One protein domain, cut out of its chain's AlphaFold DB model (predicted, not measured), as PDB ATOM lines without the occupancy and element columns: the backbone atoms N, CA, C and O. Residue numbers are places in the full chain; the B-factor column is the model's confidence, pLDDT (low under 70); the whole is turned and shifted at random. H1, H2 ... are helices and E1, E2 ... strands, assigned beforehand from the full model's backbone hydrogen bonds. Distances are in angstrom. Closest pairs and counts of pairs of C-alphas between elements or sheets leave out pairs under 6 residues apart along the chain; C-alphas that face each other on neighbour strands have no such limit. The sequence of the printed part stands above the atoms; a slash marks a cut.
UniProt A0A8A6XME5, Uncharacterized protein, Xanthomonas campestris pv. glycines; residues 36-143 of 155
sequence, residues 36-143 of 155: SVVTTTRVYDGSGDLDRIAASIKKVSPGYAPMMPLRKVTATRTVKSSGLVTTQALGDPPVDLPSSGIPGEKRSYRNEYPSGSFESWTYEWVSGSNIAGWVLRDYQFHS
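What this domain is: This is residues 36 to 143 of the 155 residues of an uncharacterized protein of Xanthomonas campestris pv. glycines (UniProt A0A8A6XME5). One twisted antiparallel sheet of five strands makes a wall, with helix H1 packed slantwise over one face and the short helix H2 over edge strand E1 on that same face. The long link between H2 and E3 passes over this face too, around residues 93 to 97, while the other face bears no named helix. The printed part has 108 residues with two named helices and five named strands, in the order E1 H1 E2 H2 E3 E4 E5, and the sheet runs E1 E2 E3 E4 E5. The class is mixed, helices and strands, in two layers, H1 on one face of the sheet. The whole is compact, with a radius of gyration of the C-alphas of 13.9 A and spans of 42 by 32 by 24 A.

Where its parts are: Strand E1 covers residues 36 to 44, 26.3 A long, and begins at C-alpha 36 at (196.608, 156.713, 195.507). E2 covers residues 73 to 82, 29.7 A, and E3 residues 106 to 112, 19.6 A. E4 covers residues 118 to 128, 32.8 A. E5, residues 131 to 142, measures 31.6 A and ends at C-alpha 142 at (179.259, 164.537, 169.528). Helix H1, residues 47 to 60, measures 20.1 A from C-alpha 47 at (187.255, 183.923, 177.105). H2 has four residues, 87 to 90, and measures 5.1 A.

How they stand to each other: E1 and E5 are the edge strands. E1 and E2 are antiparallel at 164 degrees, with N 40 and O 77 2.9 A apart, within hydrogen-bond range. E2 and E3 are antiparallel, with N 76 and O 108 at 2.8 A. E3, E4 and E5 form a meander, each strand the antiparallel neighbour of the one before; E3 and E4 are a hairpin, with N 109 and O 121 at 2.9 A, and so are E4 and E5, with N 120 and O 140 at 2.8 A. H1 is on the sheet at a height of 8.6 A. It lies only just over E4, on which 3 of its 14 C-alphas fall, and runs slantwise to the strands, at 52 degrees to E4 on the local plane. The closest C-alphas of H1 and E5 are those of Val 60 and Trp 134, 6.8 A apart. H2 is on the same face at a height of 8.0 A and only just over E1, with 3 of its C-alphas falling on it; the closest C-alphas of the two are those of Val 38 and Thr 87, 6.0 A apart. H1 and H2 are apart. In H1 every O i to N i+4 pair is within hydrogen-bond range; H2 is too short for such a pair.

The domain as a whole: The two C-alphas farthest apart are those of Ser 115 and Ser 129, at 45.1 A. The printed part has no cut. The links from H1 to E2, 12 residues, and from H2 to E3, 15 residues, are long, and the other four are tight. The mean pLDDT of the printed part is 89.3; residues 82 to 85 and 87 to 88 are under 70.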
ATOM      1  N   SER A  36     197.716 155.754 195.511       77.75
ATOM      2  CA  SER A  36     196.608 156.713 195.507       77.75
ATOM      3  C   SER A  36     196.337 157.204 194.086       77.75
ATOM      4  O   SER A  36     197.265 157.428 193.304       77.75
ATOM      5  N   VAL A  37     195.059 157.386 193.753       86.31
ATOM      6  CA  VAL A  37     194.619 158.080 192.539       86.31
ATOM      7  C   VAL A  37     193.927 159.358 192.970       86.31
ATOM      8  O   VAL A  37     192.939 159.319 193.699       86.31
ATOM      9  N   VAL A  38     194.441 160.489 192.502       88.25
ATOM     10  CA  VAL A  38     193.906 161.807 192.835       88.25
ATOM     11  C   VAL A  38     193.390 162.458 191.572       88.25
ATOM     12  O   VAL A  38     194.121 162.548 190.589       88.25
ATOM     13  N   THR A  39     192.147 162.931 191.630       90.81
ATOM     14  CA  THR A  39     191.500 163.653 190.536       90.81
ATOM     15  C   THR A  39     191.053 165.028 191.015       90.81
ATOM     16  O   THR A  39     190.379 165.134 192.039       90.81
ATOM     17  N   THR A  40     191.412 166.075 190.275       91.56
ATOM     18  CA  THR A  40     190.910 167.440 190.466       91.56
ATOM     19  C   THR A  40     190.186 167.910 189.214       91.56
ATOM     20  O   THR A  40     190.522 167.502 188.101       91.56
ATOM     21  N   THR A  41     189.177 168.758 189.400       93.31
ATOM     22  CA  THR A  41     188.301 169.228 188.324       93.31
ATOM     23  C   THR A  41     188.083 170.722 188.462       93.31
ATOM     24  O   THR A  41     187.842 171.210 189.565       93.31
ATOM     25  N   ARG A  42     188.118 171.444 187.343       94.62
ATOM     26  CA  ARG A  42     187.810 172.871 187.282       94.62
ATOM     27  C   ARG A  42     187.031 173.209 186.020       94.62
ATOM     28  O   ARG A  42     187.286 172.643 184.962       94.62
ATOM     29  N   VAL A  43     186.090 174.139 186.143       94.88
ATOM     30  CA  VAL A  43     185.330 174.677 185.010       94.88
ATOM     31  C   VAL A  43     185.943 176.004 184.575       94.88
ATOM     32  O   VAL A  43     186.267 176.845 185.414       94.88
ATOM     33  N   TYR A  44     186.091 176.167 183.264       92.88
ATOM     34  CA  TYR A  44     186.574 177.367 182.595       92.88
ATOM     35  C   TYR A  44     185.511 177.872 181.617       92.88
ATOM     36  O   TYR A  44     185.083 177.131 180.732       92.88
ATOM     37  N   ASP A  45     185.096 179.123 181.776       92.69
ATOM     38  CA  ASP A  45     184.112 179.818 180.932       92.69
ATOM     39  C   ASP A  45     184.555 181.245 180.537       92.69
ATOM     40  O   ASP A  45     183.928 181.889 179.698       92.69
ATOM     41  N   GLY A  46     185.669 181.735 181.094       90.75
ATOM     42  CA  GLY A  46     186.273 183.010 180.718       90.75
ATOM     43  C   GLY A  46     186.981 182.933 179.364       90.75
ATOM     44  O   GLY A  46     187.796 182.041 179.137       90.75
ATOM     45  N   SER A  47     186.728 183.904 178.481       86.00
ATOM     46  CA  SER A  47     187.255 183.923 177.105       86.00
ATOM     47  C   SER A  47     188.773 183.735 177.019       86.00
ATOM     48  O   SER A  47     189.240 182.909 176.241       86.00
ATOM     49  N   GLY A  48     189.546 184.416 177.869       92.88
ATOM     50  CA  GLY A  48     191.008 184.290 177.874       92.88
ATOM     51  C   GLY A  48     191.514 182.893 178.259       92.88
ATOM     52  O   GLY A  48     192.526 182.438 177.727       92.88
ATOM     53  N   ASP A  49     190.812 182.188 179.150       94.00
ATOM     54  CA  ASP A  49     191.167 180.813 179.516       94.00
ATOM     55  C   ASP A  49     190.783 179.836 178.402       94.00
ATOM     56  O   ASP A  49     191.559 178.942 178.059       94.00
ATOM     57  N   LEU A  50     189.620 180.043 177.783       94.00
ATOM     58  CA  LEU A  50     189.147 179.251 176.649       94.00
ATOM     59  C   LEU A  50     190.091 179.366 175.442       94.00
ATOM     60  O   LEU A  50     190.454 178.345 174.857       94.00
ATOM     61  N   ASP A  51     190.568 180.568 175.118       94.81
ATOM     62  CA  ASP A  51     191.529 180.781 174.029       94.81
ATOM     63  C   ASP A  51     192.856 180.055 174.291       94.81
ATOM     64  O   ASP A  51     193.430 179.429 173.395       94.81
ATOM     65  N   ARG A  52     193.331 180.074 175.543       95.94
ATOM     66  CA  ARG A  52     194.544 179.352 175.955       95.94
ATOM     67  C   ARG A  52     194.367 177.839 175.877       95.94
ATOM     68  O   ARG A  52     195.271 177.154 175.394       95.94
ATOM     69  N   ILE A  53     193.215 177.321 176.304       95.38
ATOM     70  CA  ILE A  53     192.875 175.899 176.171       95.38
ATOM     71  C   ILE A  53     192.888 175.509 174.691       95.38
ATOM     72  O   ILE A  53     193.622 174.591 174.317       95.38
ATOM     73  N   ALA A  54     192.167 176.241 173.838       95.56
ATOM     74  CA  ALA A  54     192.098 175.979 172.403       95.56
ATOM     75  C   ALA A  54     193.485 176.009 171.738       95.56
ATOM     76  O   ALA A  54     193.834 175.103 170.977       95.56
ATOM     77  N   ALA A  55     194.308 177.010 172.064       95.38
ATOM     78  CA  ALA A  55     195.672 177.121 171.557       95.38
ATOM     79  C   ALA A  55     196.551 175.941 172.001       95.38
ATOM     80  O   ALA A  55     197.324 175.412 171.198       95.38
ATOM     81  N   SER A  56     196.422 175.496 173.254       95.31
ATOM     82  CA  SER A  56     197.187 174.357 173.772       95.31
ATOM     83  C   SER A  56     196.796 173.035 173.100       95.31
ATOM     84  O   SER A  56     197.682 172.284 172.691       95.31
ATOM     85  N   ILE A  57     195.495 172.798 172.887       96.00
ATOM     86  CA  ILE A  57     194.970 171.635 172.157       96.00
ATOM     87  C   ILE A  57     195.507 171.637 170.726       96.00
ATOM     88  O   ILE A  57     196.096 170.655 170.285       96.00
ATOM     89  N   LYS A  58     195.400 172.763 170.012       95.31
ATOM     90  CA  LYS A  58     195.909 172.887 168.638       95.31
ATOM     91  C   LYS A  58     197.425 172.674 168.551       95.31
ATOM     92  O   LYS A  58     197.907 172.122 167.567       95.31
ATOM     93  N   LYS A  59     198.182 173.106 169.562       94.31
ATOM     94  CA  LYS A  59     199.636 172.905 169.624       94.31
ATOM     95  C   LYS A  59     200.007 171.434 169.829       94.31
ATOM     96  O   LYS A  59     200.946 170.965 169.194       94.31
ATOM     97  N   VAL A  60     199.320 170.734 170.733       93.94
ATOM     98  CA  VAL A  60     199.648 169.345 171.107       93.94
ATOM     99  C   VAL A  60     199.062 168.337 170.117       93.94
ATOM    100  O   VAL A  60     199.713 167.352 169.782       93.94
ATOM    101  N   SER A  61     197.855 168.587 169.621       93.75
ATOM    102  CA  SER A  61     197.130 167.716 168.698       93.75
ATOM    103  C   SER A  61     196.481 168.543 167.579       93.75
ATOM    104  O   SER A  61     195.266 168.744 167.581       93.75
ATOM    105  N   PRO A  62     197.263 169.029 166.596       93.25
ATOM    106  CA  PRO A  62     196.767 169.934 165.555       93.25
ATOM    107  C   PRO A  62     195.641 169.345 164.696       93.25
ATOM    108  O   PRO A  62     194.782 170.096 164.243       93.25
ATOM    109  N   GLY A  63     195.612 168.021 164.504       92.56
ATOM    110  CA  GLY A  63     194.530 167.325 163.792       92.56
ATOM    111  C   GLY A  63     193.222 167.195 164.583       92.56
ATOM    112  O   GLY A  63     192.220 166.778 164.020       92.56
ATOM    113  N   TYR A  64     193.232 167.562 165.864       93.44
ATOM    114  CA  TYR A  64     192.088 167.512 166.776       93.44
ATOM    115  C   TYR A  64     191.868 168.885 167.422       93.44
ATOM    116  O   TYR A  64     191.577 168.984 168.612       93.44
ATOM    117  N   ALA A  65     192.091 169.964 166.671       93.50
ATOM    118  CA  ALA A  65     191.737 171.301 167.133       93.50
ATOM    119  C   ALA A  65     190.215 171.398 167.378       93.50
ATOM    120  O   ALA A  65     189.467 170.685 166.711       93.50
ATOM    121  N   PRO A  66     189.752 172.276 168.293       92.25
ATOM    122  CA  PRO A  66     188.325 172.465 168.539       92.25
ATOM    123  C   PRO A  66     187.535 172.680 167.254       92.25
ATOM    124  O   PRO A  66     187.838 173.594 166.482       92.25
ATOM    125  N   MET A  67     186.516 171.846 167.041       88.69
ATOM    126  CA  MET A  67     185.668 171.929 165.853       88.69
ATOM    127  C   MET A  67     184.809 173.193 165.845       88.69
ATOM    128  O   MET A  67     184.482 173.711 164.777       88.69
ATOM    129  N   MET A  68     184.459 173.689 167.030       87.19
ATOM    130  CA  MET A  68     183.712 174.923 167.246       87.19
ATOM    131  C   MET A  68     184.376 175.753 168.359       87.19
ATOM    132  O   MET A  68     185.170 175.223 169.143       87.19
ATOM    133  N   PRO A  69     184.053 177.056 168.475       90.00
ATOM    134  CA  PRO A  69     184.546 177.882 169.570       90.00
ATOM    135  C   PRO A  69     184.199 177.285 170.936       90.00
ATOM    136  O   PRO A  69     183.043 176.936 171.197       90.00
ATOM    137  N   LEU A  70     185.193 177.204 171.821       93.00
ATOM    138  CA  LEU A  70     184.988 176.725 173.184       93.00
ATOM    139  C   LEU A  70     184.045 177.670 173.943       93.00
ATOM    140  O   LEU A  70     184.064 178.883 173.729       93.00
ATOM    141  N   ARG A  71     183.202 177.115 174.819       91.25
ATOM    142  CA  ARG A  71     182.180 177.874 175.566       91.25
ATOM    143  C   ARG A  71     182.290 177.650 177.063       91.25
ATOM    144  O   ARG A  71     182.353 178.601 177.830       91.25
ATOM    145  N   LYS A  72     182.306 176.383 177.461       93.69
ATOM    146  CA  LYS A  72     182.395 175.966 178.852       93.69
ATOM    147  C   LYS A  72     183.161 174.662 178.893       93.69
ATOM    148  O   LYS A  72     182.651 173.619 178.484       93.69
ATOM    149  N   VAL A  73     184.383 174.729 179.396       95.94
ATOM    150  CA  VAL A  73     185.285 173.587 179.449       95.94
ATOM    151  C   VAL A  73     185.388 173.085 180.876       95.94
ATOM    152  O   VAL A  73     185.833 173.797 181.770       95.94
ATOM    153  N   THR A  74     185.025 171.827 181.085       97.06
ATOM    154  CA  THR A  74     185.381 171.093 182.296       97.06
ATOM    155  C   THR A  74     186.748 170.460 182.078       97.06
ATOM    156  O   THR A  74     186.893 169.559 181.250       97.06
ATOM    157  N   ALA A  75     187.750 170.953 182.795       96.38
ATOM    158  CA  ALA A  75     189.086 170.386 182.824       96.38
ATOM    159  C   ALA A  75     189.216 169.431 184.011       96.38
ATOM    160  O   ALA A  75     188.839 169.773 185.132       96.38
ATOM    161  N   THR A  76     189.801 168.264 183.778       95.38
ATOM    162  CA  THR A  76     190.072 167.249 184.797       95.38
ATOM    163  C   THR A  76     191.549 166.893 184.759       95.38
ATOM    164  O   THR A  76     192.120 166.728 183.682       95.38
ATOM    165  N   ARG A  77     192.171 166.740 185.925       93.75
ATOM    166  CA  ARG A  77     193.552 166.279 186.087       93.75
ATOM    167  C   ARG A  77     193.562 165.066 186.997       93.75
ATOM    168  O   ARG A  77     193.051 165.142 188.108       93.75
ATOM    169  N   THR A  78     194.181 163.979 186.553       92.69
ATOM    170  CA  THR A  78     194.302 162.744 187.329       92.69
ATOM    171  C   THR A  78     195.751 162.298 187.404       92.69
ATOM    172  O   THR A  78     196.419 162.160 186.382       92.69
ATOM    173  N   VAL A  79     196.231 162.019 188.614       90.12
ATOM    174  CA  VAL A  79     197.589 161.525 188.867       90.12
ATOM    175  C   VAL A  79     197.526 160.263 189.715       90.12
ATOM    176  O   VAL A  79     196.789 160.198 190.700       90.12
ATOM    177  N   LYS A  80     198.322 159.261 189.332       86.19
ATOM    178  CA  LYS A  80     198.612 158.091 190.166       86.19
ATOM    179  C   LYS A  80     199.874 158.370 190.971       86.19
ATOM    180  O   LYS A  80     200.863 158.830 190.407       86.19
ATOM    181  N   SER A  81     199.849 158.081 192.265       71.56
ATOM    182  CA  SER A  81     200.998 158.263 193.149       71.56
ATOM    183  C   SER A  81     201.267 157.010 193.969       71.56
ATOM    184  O   SER A  81     200.342 156.427 194.531       71.56
ATOM    185  N   SER A  82     202.544 156.651 194.096       66.50
ATOM    186  CA  SER A  82     203.047 155.712 195.098       66.50
ATOM    187  C   SER A  82     203.246 156.466 196.420       66.50
ATOM    188  O   SER A  82     204.349 156.896 196.753       66.50
ATOM    189  N   GLY A  83     202.152 156.731 197.125       65.06
ATOM    190  CA  GLY A  83     202.107 157.486 198.375       65.06
ATOM    191  C   GLY A  83     200.780 158.225 198.550       65.06
ATOM    192  O   GLY A  83     200.004 158.377 197.603       65.06
ATOM    193  N   LEU A  84     200.524 158.720 199.764       61.94
ATOM    194  CA  LEU A  84     199.315 159.481 200.075       61.94
ATOM    195  C   LEU A  84     199.399 160.890 199.455       61.94
ATOM    196  O   LEU A  84     199.904 161.823 200.073       61.94
ATOM    197  N   VAL A  85     198.927 161.052 198.219       67.88
ATOM    198  CA  VAL A  85     198.714 162.376 197.607       67.88
ATOM    199  C   VAL A  85     197.258 162.776 197.811       67.88
ATOM    200  O   VAL A  85     196.359 161.944 197.690       67.88
ATOM    201  N   THR A  86     197.031 164.048 198.139       70.25
ATOM    202  CA  THR A  86     195.701 164.646 198.313       70.25
ATOM    203  C   THR A  86     195.387 165.601 197.162       70.25
ATOM    204  O   THR A  86     196.286 166.096 196.480       70.25
ATOM    205  N   THR A  87     194.106 165.909 196.957       66.25
ATOM    206  CA  THR A  87     193.659 166.904 195.964       66.25
ATOM    207  C   THR A  87     194.265 168.287 196.211       66.25
ATOM    208  O   THR A  87     194.663 168.950 195.259       66.25
ATOM    209  N   GLN A  88     194.425 168.686 197.480       64.38
ATOM    210  CA  GLN A  88     195.046 169.959 197.873       64.38
ATOM    211  C   GLN A  88     196.509 170.061 197.420       64.38
ATOM    212  O   GLN A  88     196.950 171.127 197.000       64.38
ATOM    213  N   ALA A  89     197.260 168.959 197.497       70.94
ATOM    214  CA  ALA A  89     198.649 168.916 197.045       70.94
ATOM    215  C   ALA A  89     198.767 168.922 195.511       70.94
ATOM    216  O   ALA A  89     199.751 169.421 194.971       70.94
ATOM    217  N   LEU A  90     197.767 168.376 194.808       78.44
ATOM    218  CA  LEU A  90     197.741 168.354 193.346       78.44
ATOM    219  C   LEU A  90     197.338 169.714 192.751       78.44
ATOM    220  O   LEU A  90     197.853 170.093 191.698       78.44
ATOM    221  N   GLY A  91     196.441 170.435 193.427       80.62
ATOM    222  CA  GLY A  91     195.878 171.699 192.958       80.62
ATOM    223  C   GLY A  91     194.911 171.536 191.781       80.62
ATOM    224  O   GLY A  91     194.692 170.435 191.257       80.62
ATOM    225  N   ASP A  92     194.325 172.653 191.357       83.25
ATOM    226  CA  ASP A  92     193.423 172.677 190.206       83.25
ATOM    227  C   ASP A  92     194.155 172.288 188.908       83.25
ATOM    228  O   ASP A  92     195.342 172.601 188.742       83.25
ATOM    229  N   PRO A  93     193.460 171.656 187.945       82.38
ATOM    230  CA  PRO A  93     193.976 171.510 186.589       82.38
ATOM    231  C   PRO A  93     194.301 172.902 186.044       82.38
ATOM    232  O   PRO A  93     193.404 173.742 186.049       82.38
ATOM    233  N   PRO A  94     195.528 173.196 185.586       83.25
ATOM    234  CA  PRO A  94     195.817 174.496 185.002       83.25
ATOM    235  C   PRO A  94     195.105 174.633 183.652       83.25
ATOM    236  O   PRO A  94     194.713 173.641 183.031       83.25
ATOM    237  N   VAL A  95     194.945 175.882 183.222       90.06
ATOM    238  CA  VAL A  95     194.230 176.260 181.996       90.06
ATOM    239  C   VAL A  95     194.811 175.524 180.786       90.06
ATOM    240  O   VAL A  95     194.108 174.794 180.099       90.06
ATOM    241  N   ASP A  96     196.114 175.646 180.559       89.38
ATOM    242  CA  ASP A  96     196.825 175.011 179.454       89.38
ATOM    243  C   ASP A  96     197.477 173.673 179.836       89.38
ATOM    244  O   ASP A  96     197.741 173.364 181.006       89.38
ATOM    245  N   LEU A  97     197.768 172.871 178.810       88.31
ATOM    246  CA  LEU A  97     198.669 171.731 178.938       88.31
ATOM    247  C   LEU A  97     200.098 172.244 179.217       88.31
ATOM    248  O   LEU A  97     200.698 172.863 178.334       88.31
ATOM    249  N   PRO A  98     200.674 171.997 180.408       88.44
ATOM    250  CA  PRO A  98     201.991 172.489 180.784       88.44
ATOM    251  C   PRO A  98     203.070 171.814 179.946       88.44
ATOM    252  O   PRO A  98     202.896 170.710 179.438       88.44
ATOM    253  N   SER A  99     204.246 172.425 179.884       87.69
ATOM    254  CA  SER A  99     205.410 171.851 179.201       87.69
ATOM    255  C   SER A  99     205.955 170.572 179.847       87.69
ATOM    256  O   SER A  99     206.802 169.918 179.251       87.69
ATOM    257  N   SER A 100     205.511 170.236 181.059       88.62
ATOM    258  CA  SER A 100     205.930 169.068 181.836       88.62
ATOM    259  C   SER A 100     204.755 168.479 182.612       88.62
ATOM    260  O   SER A 100     203.892 169.225 183.075       88.62
ATOM    261  N   GLY A 101     204.756 167.169 182.834       87.69
ATOM    262  CA  GLY A 101     203.751 166.467 183.633       87.69
ATOM    263  C   GLY A 101     204.356 165.334 184.459       87.69
ATOM    264  O   GLY A 101     205.555 165.056 184.385       87.69
ATOM    265  N   ILE A 102     203.517 164.687 185.265       89.12
ATOM    266  CA  ILE A 102     203.893 163.480 186.012       89.12
ATOM    267  C   ILE A 102     203.728 162.260 185.088       89.12
ATOM    268  O   ILE A 102     202.738 162.205 184.364       89.12
ATOM    269  N   PRO A 103     204.648 161.276 185.068       90.00
ATOM    270  CA  PRO A 103     204.500 160.076 184.236       90.00
ATOM    271  C   PRO A 103     203.135 159.394 184.443       90.00
ATOM    272  O   PRO A 103     202.784 159.028 185.564       90.00
ATOM    273  N   GLY A 104     202.351 159.248 183.371       90.31
ATOM    274  CA  GLY A 104     200.993 158.692 183.425       90.31
ATOM    275  C   GLY A 104     199.915 159.654 183.950       90.31
ATOM    276  O   GLY A 104     198.775 159.231 184.158       90.31
ATOM    277  N   GLU A 105     200.240 160.933 184.175       93.12
ATOM    278  CA  GLU A 105     199.255 161.982 184.456       93.12
ATOM    279  C   GLU A 105     198.275 162.070 183.296       93.12
ATOM    280  O   GLU A 105     198.683 162.190 182.143       93.12
ATOM    281  N   LYS A 106     196.981 162.056 183.610       95.25
ATOM    282  CA  LYS A 106     195.917 162.265 182.635       95.25
ATOM    283  C   LYS A 106     195.325 163.650 182.775       95.25
ATOM    284  O   LYS A 106     195.116 164.139 183.887       95.25
ATOM    285  N   ARG A 107     195.005 164.249 181.636       95.56
ATOM    286  CA  ARG A 107     194.305 165.524 181.558       95.56
ATOM    287  C   ARG A 107     193.205 165.465 180.543       95.56
ATOM    288  O   ARG A 107     193.471 165.170 179.385       95.56
ATOM    289  N   SER A 108     192.002 165.797 180.970       96.81
ATOM    290  CA  SER A 108     190.851 165.829 180.088       96.81
ATOM    291  C   SER A 108     190.290 167.233 180.010       96.81
ATOM    292  O   SER A 108     190.200 167.917 181.023       96.81
ATOM    293  N   TYR A 109     189.886 167.638 178.816       97.25
ATOM    294  CA  TYR A 109     189.097 168.836 178.578       97.25
ATOM    295  C   TYR A 109     187.798 168.385 177.937       97.25
ATOM    296  O   TYR A 109     187.831 167.672 176.939       97.25
ATOM    297  N   ARG A 110     186.662 168.774 178.507       96.69
ATOM    298  CA  ARG A 110     185.344 168.536 177.920       96.69
ATOM    299  C   ARG A 110     184.637 169.862 177.737       96.69
ATOM    300  O   ARG A 110     184.294 170.507 178.724       96.69
ATOM    301  N   ASN A 111     184.430 170.249 176.491       95.69
ATOM    302  CA  ASN A 111     183.631 171.398 176.122       95.69
ATOM    303  C   ASN A 111     182.173 170.976 175.941       95.69
ATOM    304  O   ASN A 111     181.883 170.051 175.182       95.69
ATOM    305  N   GLU A 112     181.266 171.657 176.629       92.19
ATOM    306  CA  GLU A 112     179.822 171.493 176.458       92.19
ATOM    307  C   GLU A 112     179.279 172.680 175.661       92.19
ATOM    308  O   GLU A 112     179.524 173.839 176.013       92.19
ATOM    309  N   TYR A 113     178.547 172.395 174.585       89.44
ATOM    310  CA  TYR A 113     177.886 173.415 173.775       89.44
ATOM    311  C   TYR A 113     176.448 173.652 174.273       89.44
ATOM    312  O   TYR A 113     175.830 172.726 174.811       89.44
ATOM    313  N   PRO A 114     175.889 174.869 174.116       84.69
ATOM    314  CA  PRO A 114     174.593 175.232 174.693       84.69
ATOM    315  C   PRO A 114     173.428 174.328 174.284       84.69
ATOM    316  O   PRO A 114     172.564 174.056 175.118       84.69
ATOM    317  N   SER A 115     173.394 173.840 173.040       84.62
ATOM    318  CA  SER A 115     172.293 172.996 172.575       84.62
ATOM    319  C   SER A 115     172.473 171.526 172.942       84.62
ATOM    320  O   SER A 115     171.547 170.750 172.712       84.62
ATOM    321  N   GLY A 116     173.611 171.127 173.525       86.12
ATOM    322  CA  GLY A 116     173.867 169.774 174.027       86.12
ATOM    323  C   GLY A 116     174.873 168.943 173.226       86.12
ATOM    324  O   GLY A 116     175.100 167.787 173.586       86.12
ATOM    325  N   SER A 117     175.493 169.486 172.170       90.31
ATOM    326  CA  SER A 117     176.701 168.873 171.602       90.31
ATOM    327  C   SER A 117     177.842 168.923 172.624       90.31
ATOM    328  O   SER A 117     177.848 169.750 173.542       90.31
ATOM    329  N   PHE A 118     178.859 168.084 172.451       93.69
ATOM    330  CA  PHE A 118     180.087 168.197 173.233       93.69
ATOM    331  C   PHE A 118     181.312 167.793 172.428       93.69
ATOM    332  O   PHE A 118     181.231 167.065 171.440       93.69
ATOM    333  N   GLU A 119     182.462 168.242 172.905       95.44
ATOM    334  CA  GLU A 119     183.761 167.832 172.392       95.44
ATOM    335  C   GLU A 119     184.701 167.562 173.561       95.44
ATOM    336  O   GLU A 119     184.691 168.298 174.552       95.44
ATOM    337  N   SER A 120     185.478 166.488 173.495       97.06
ATOM    338  CA  SER A 120     186.399 166.122 174.556       97.06
ATOM    339  C   SER A 120     187.740 165.635 174.036       97.06
ATOM    340  O   SER A 120     187.849 164.991 172.996       97.06
ATOM    341  N   TRP A 121     188.766 165.927 174.829       98.25
ATOM    342  CA  TRP A 121     190.140 165.502 174.620       98.25
ATOM    343  C   TRP A 121     190.664 164.924 175.915       98.25
ATOM    344  O   TRP A 121     190.485 165.539 176.965       98.25
ATOM    345  N   THR A 122     191.354 163.791 175.853       97.62
ATOM    346  CA  THR A 122     192.107 163.247 176.983       97.62
ATOM    347  C   THR A 122     193.552 163.034 176.580       97.62
ATOM    348  O   THR A 122     193.851 162.260 175.674       97.62
ATOM    349  N   TYR A 123     194.450 163.690 177.296       96.81
ATOM    350  CA  TYR A 123     195.889 163.590 177.149       96.81
ATOM    351  C   TYR A 123     196.484 162.771 178.283       96.81
ATOM    352  O   TYR A 123     195.984 162.781 179.407       96.81
ATOM    353  N   GLU A 124     197.590 162.105 177.994       95.38
ATOM    354  CA  GLU A 124     198.440 161.468 178.988       95.38
ATOM    355  C   GLU A 124     199.866 161.989 178.846       95.38
ATOM    356  O   GLU A 124     200.382 162.108 177.732       95.38
ATOM    357  N   TRP A 125     200.503 162.303 179.970       94.81
ATOM    358  CA  TRP A 125     201.918 162.630 179.983       94.81
ATOM    359  C   TRP A 125     202.736 161.348 179.867       94.81
ATOM    360  O   TRP A 125     202.732 160.496 180.763       94.81
ATOM    361  N   VAL A 126     203.462 161.225 178.763       92.50
ATOM    362  CA  VAL A 126     204.392 160.126 178.519       92.50
ATOM    363  C   VAL A 126     205.801 160.647 178.736       92.50
ATOM    364  O   VAL A 126     206.184 161.661 178.159       92.50
ATOM    365  N   SER A 127     206.581 159.938 179.548       88.50
ATOM    366  CA  SER A 127     208.008 160.199 179.728       88.50
ATOM    367  C   SER A 127     208.795 158.897 179.623       88.50
ATOM    368  O   SER A 127     208.537 157.954 180.371       88.50
ATOM    369  N   GLY A 128     209.773 158.865 178.729       80.31
ATOM    370  CA  GLY A 128     210.758 157.800 178.585       80.31
ATOM    371  C   GLY A 128     212.085 158.371 178.089       80.31
ATOM    372  O   GLY A 128     212.202 159.575 177.870       80.31
ATOM    373  N   SER A 129     213.084 157.514 177.879       75.25
ATOM    374  CA  SER A 129     214.464 157.930 177.575       75.25
ATOM    375  C   SER A 129     214.612 158.832 176.342       75.25
ATOM    376  O   SER A 129     215.569 159.591 176.275       75.25
ATOM    377  N   ASN A 130     213.672 158.773 175.391       79.62
ATOM    378  CA  ASN A 130     213.758 159.492 174.113       79.62
ATOM    379  C   ASN A 130     212.558 160.412 173.823       79.62
ATOM    380  O   ASN A 130     212.573 161.130 172.829       79.62
ATOM    381  N   ILE A 131     211.495 160.366 174.637       76.94
ATOM    382  CA  ILE A 131     210.248 161.109 174.398       76.94
ATOM    383  C   ILE A 131     209.682 161.577 175.736       76.94
ATOM    384  O   ILE A 131     209.468 160.768 176.640       76.94
ATOM    385  N   ALA A 132     209.397 162.873 175.835       90.31
ATOM    386  CA  ALA A 132     208.646 163.468 176.931       90.31
ATOM    387  C   ALA A 132     207.603 164.431 176.356       90.31
ATOM    388  O   ALA A 132     207.952 165.345 175.609       90.31
ATOM    389  N   GLY A 133     206.328 164.221 176.673       94.00
ATOM    390  CA  GLY A 133     205.273 165.097 176.179       94.00
ATOM    391  C   GLY A 133     203.861 164.598 176.450       94.00
ATOM    392  O   GLY A 133     203.634 163.452 176.840       94.00
ATOM    393  N   TRP A 134     202.904 165.489 176.204       95.56
ATOM    394  CA  TRP A 134     201.487 165.149 176.182       95.56
ATOM    395  C   TRP A 134     201.147 164.394 174.907       95.56
ATOM    396  O   TRP A 134     201.420 164.864 173.804       95.56
ATOM    397  N   VAL A 135     200.509 163.242 175.068       94.75
ATOM    398  CA  VAL A 135     200.003 162.431 173.964       94.75
ATOM    399  C   VAL A 135     198.488 162.372 174.073       94.75
ATOM    400  O   VAL A 135     197.961 162.031 175.132       94.75
ATOM    401  N   LEU A 136     197.783 162.699 172.989       96.19
ATOM    402  CA  LEU A 136     196.336 162.514 172.912       96.19
ATOM    403  C   LEU A 136     196.022 161.011 172.951       96.19
ATOM    404  O   LEU A 136     196.558 160.233 172.162       96.19
ATOM    405  N   ARG A 137     195.188 160.600 173.903       95.94
ATOM    406  CA  ARG A 137     194.774 159.207 174.121       95.94
ATOM    407  C   ARG A 137     193.337 158.942 173.725       95.94
ATOM    408  O   ARG A 137     193.033 157.824 173.332       95.94
ATOM    409  N   ASP A 138     192.483 159.946 173.868       96.62
ATOM    410  CA  ASP A 138     191.074 159.848 173.513       96.62
ATOM    411  C   ASP A 138     190.575 161.194 172.994       96.62
ATOM    412  O   ASP A 138     190.960 162.248 173.513       96.62
ATOM    413  N   TYR A 139     189.723 161.138 171.980       96.69
ATOM    414  CA  TYR A 139     189.027 162.284 171.413       96.69
ATOM    415  C   TYR A 139     187.599 161.879 171.085       96.69
ATOM    416  O   TYR A 139     187.376 160.838 170.464       96.69
ATOM    417  N   GLN A 140     186.641 162.711 171.475       94.81
ATOM    418  CA  GLN A 140     185.241 162.497 171.143       94.81
ATOM    419  C   GLN A 140     184.611 163.810 170.716       94.81
ATOM    420  O   GLN A 140     184.687 164.810 171.426       94.81
ATOM    421  N   PHE A 141     183.918 163.775 169.589       92.06
ATOM    422  CA  PHE A 141     183.019 164.836 169.181       92.06
ATOM    423  C   PHE A 141     181.627 164.254 169.006       92.06
ATOM    424  O   PHE A 141     181.428 163.264 168.300       92.06
ATOM    425  N   HIS A 142     180.660 164.874 169.664       90.12
ATOM    426  CA  HIS A 142     179.259 164.537 169.528       90.12
ATOM    427  C   HIS A 142     178.499 165.789 169.122       90.12
ATOM    428  O   HIS A 142     178.393 166.727 169.909       90.12
ATOM    429  N   SER A 143     177.941 165.774 167.912       86.00
ATOM    430  CA  SER A 143     176.997 166.787 167.457       86.00
ATOM    431  C   SER A 143     175.576 166.261 167.566       86.00
ATOM    432  O   SER A 143     175.282 165.141 167.147       86.00
TER     433      SER A 143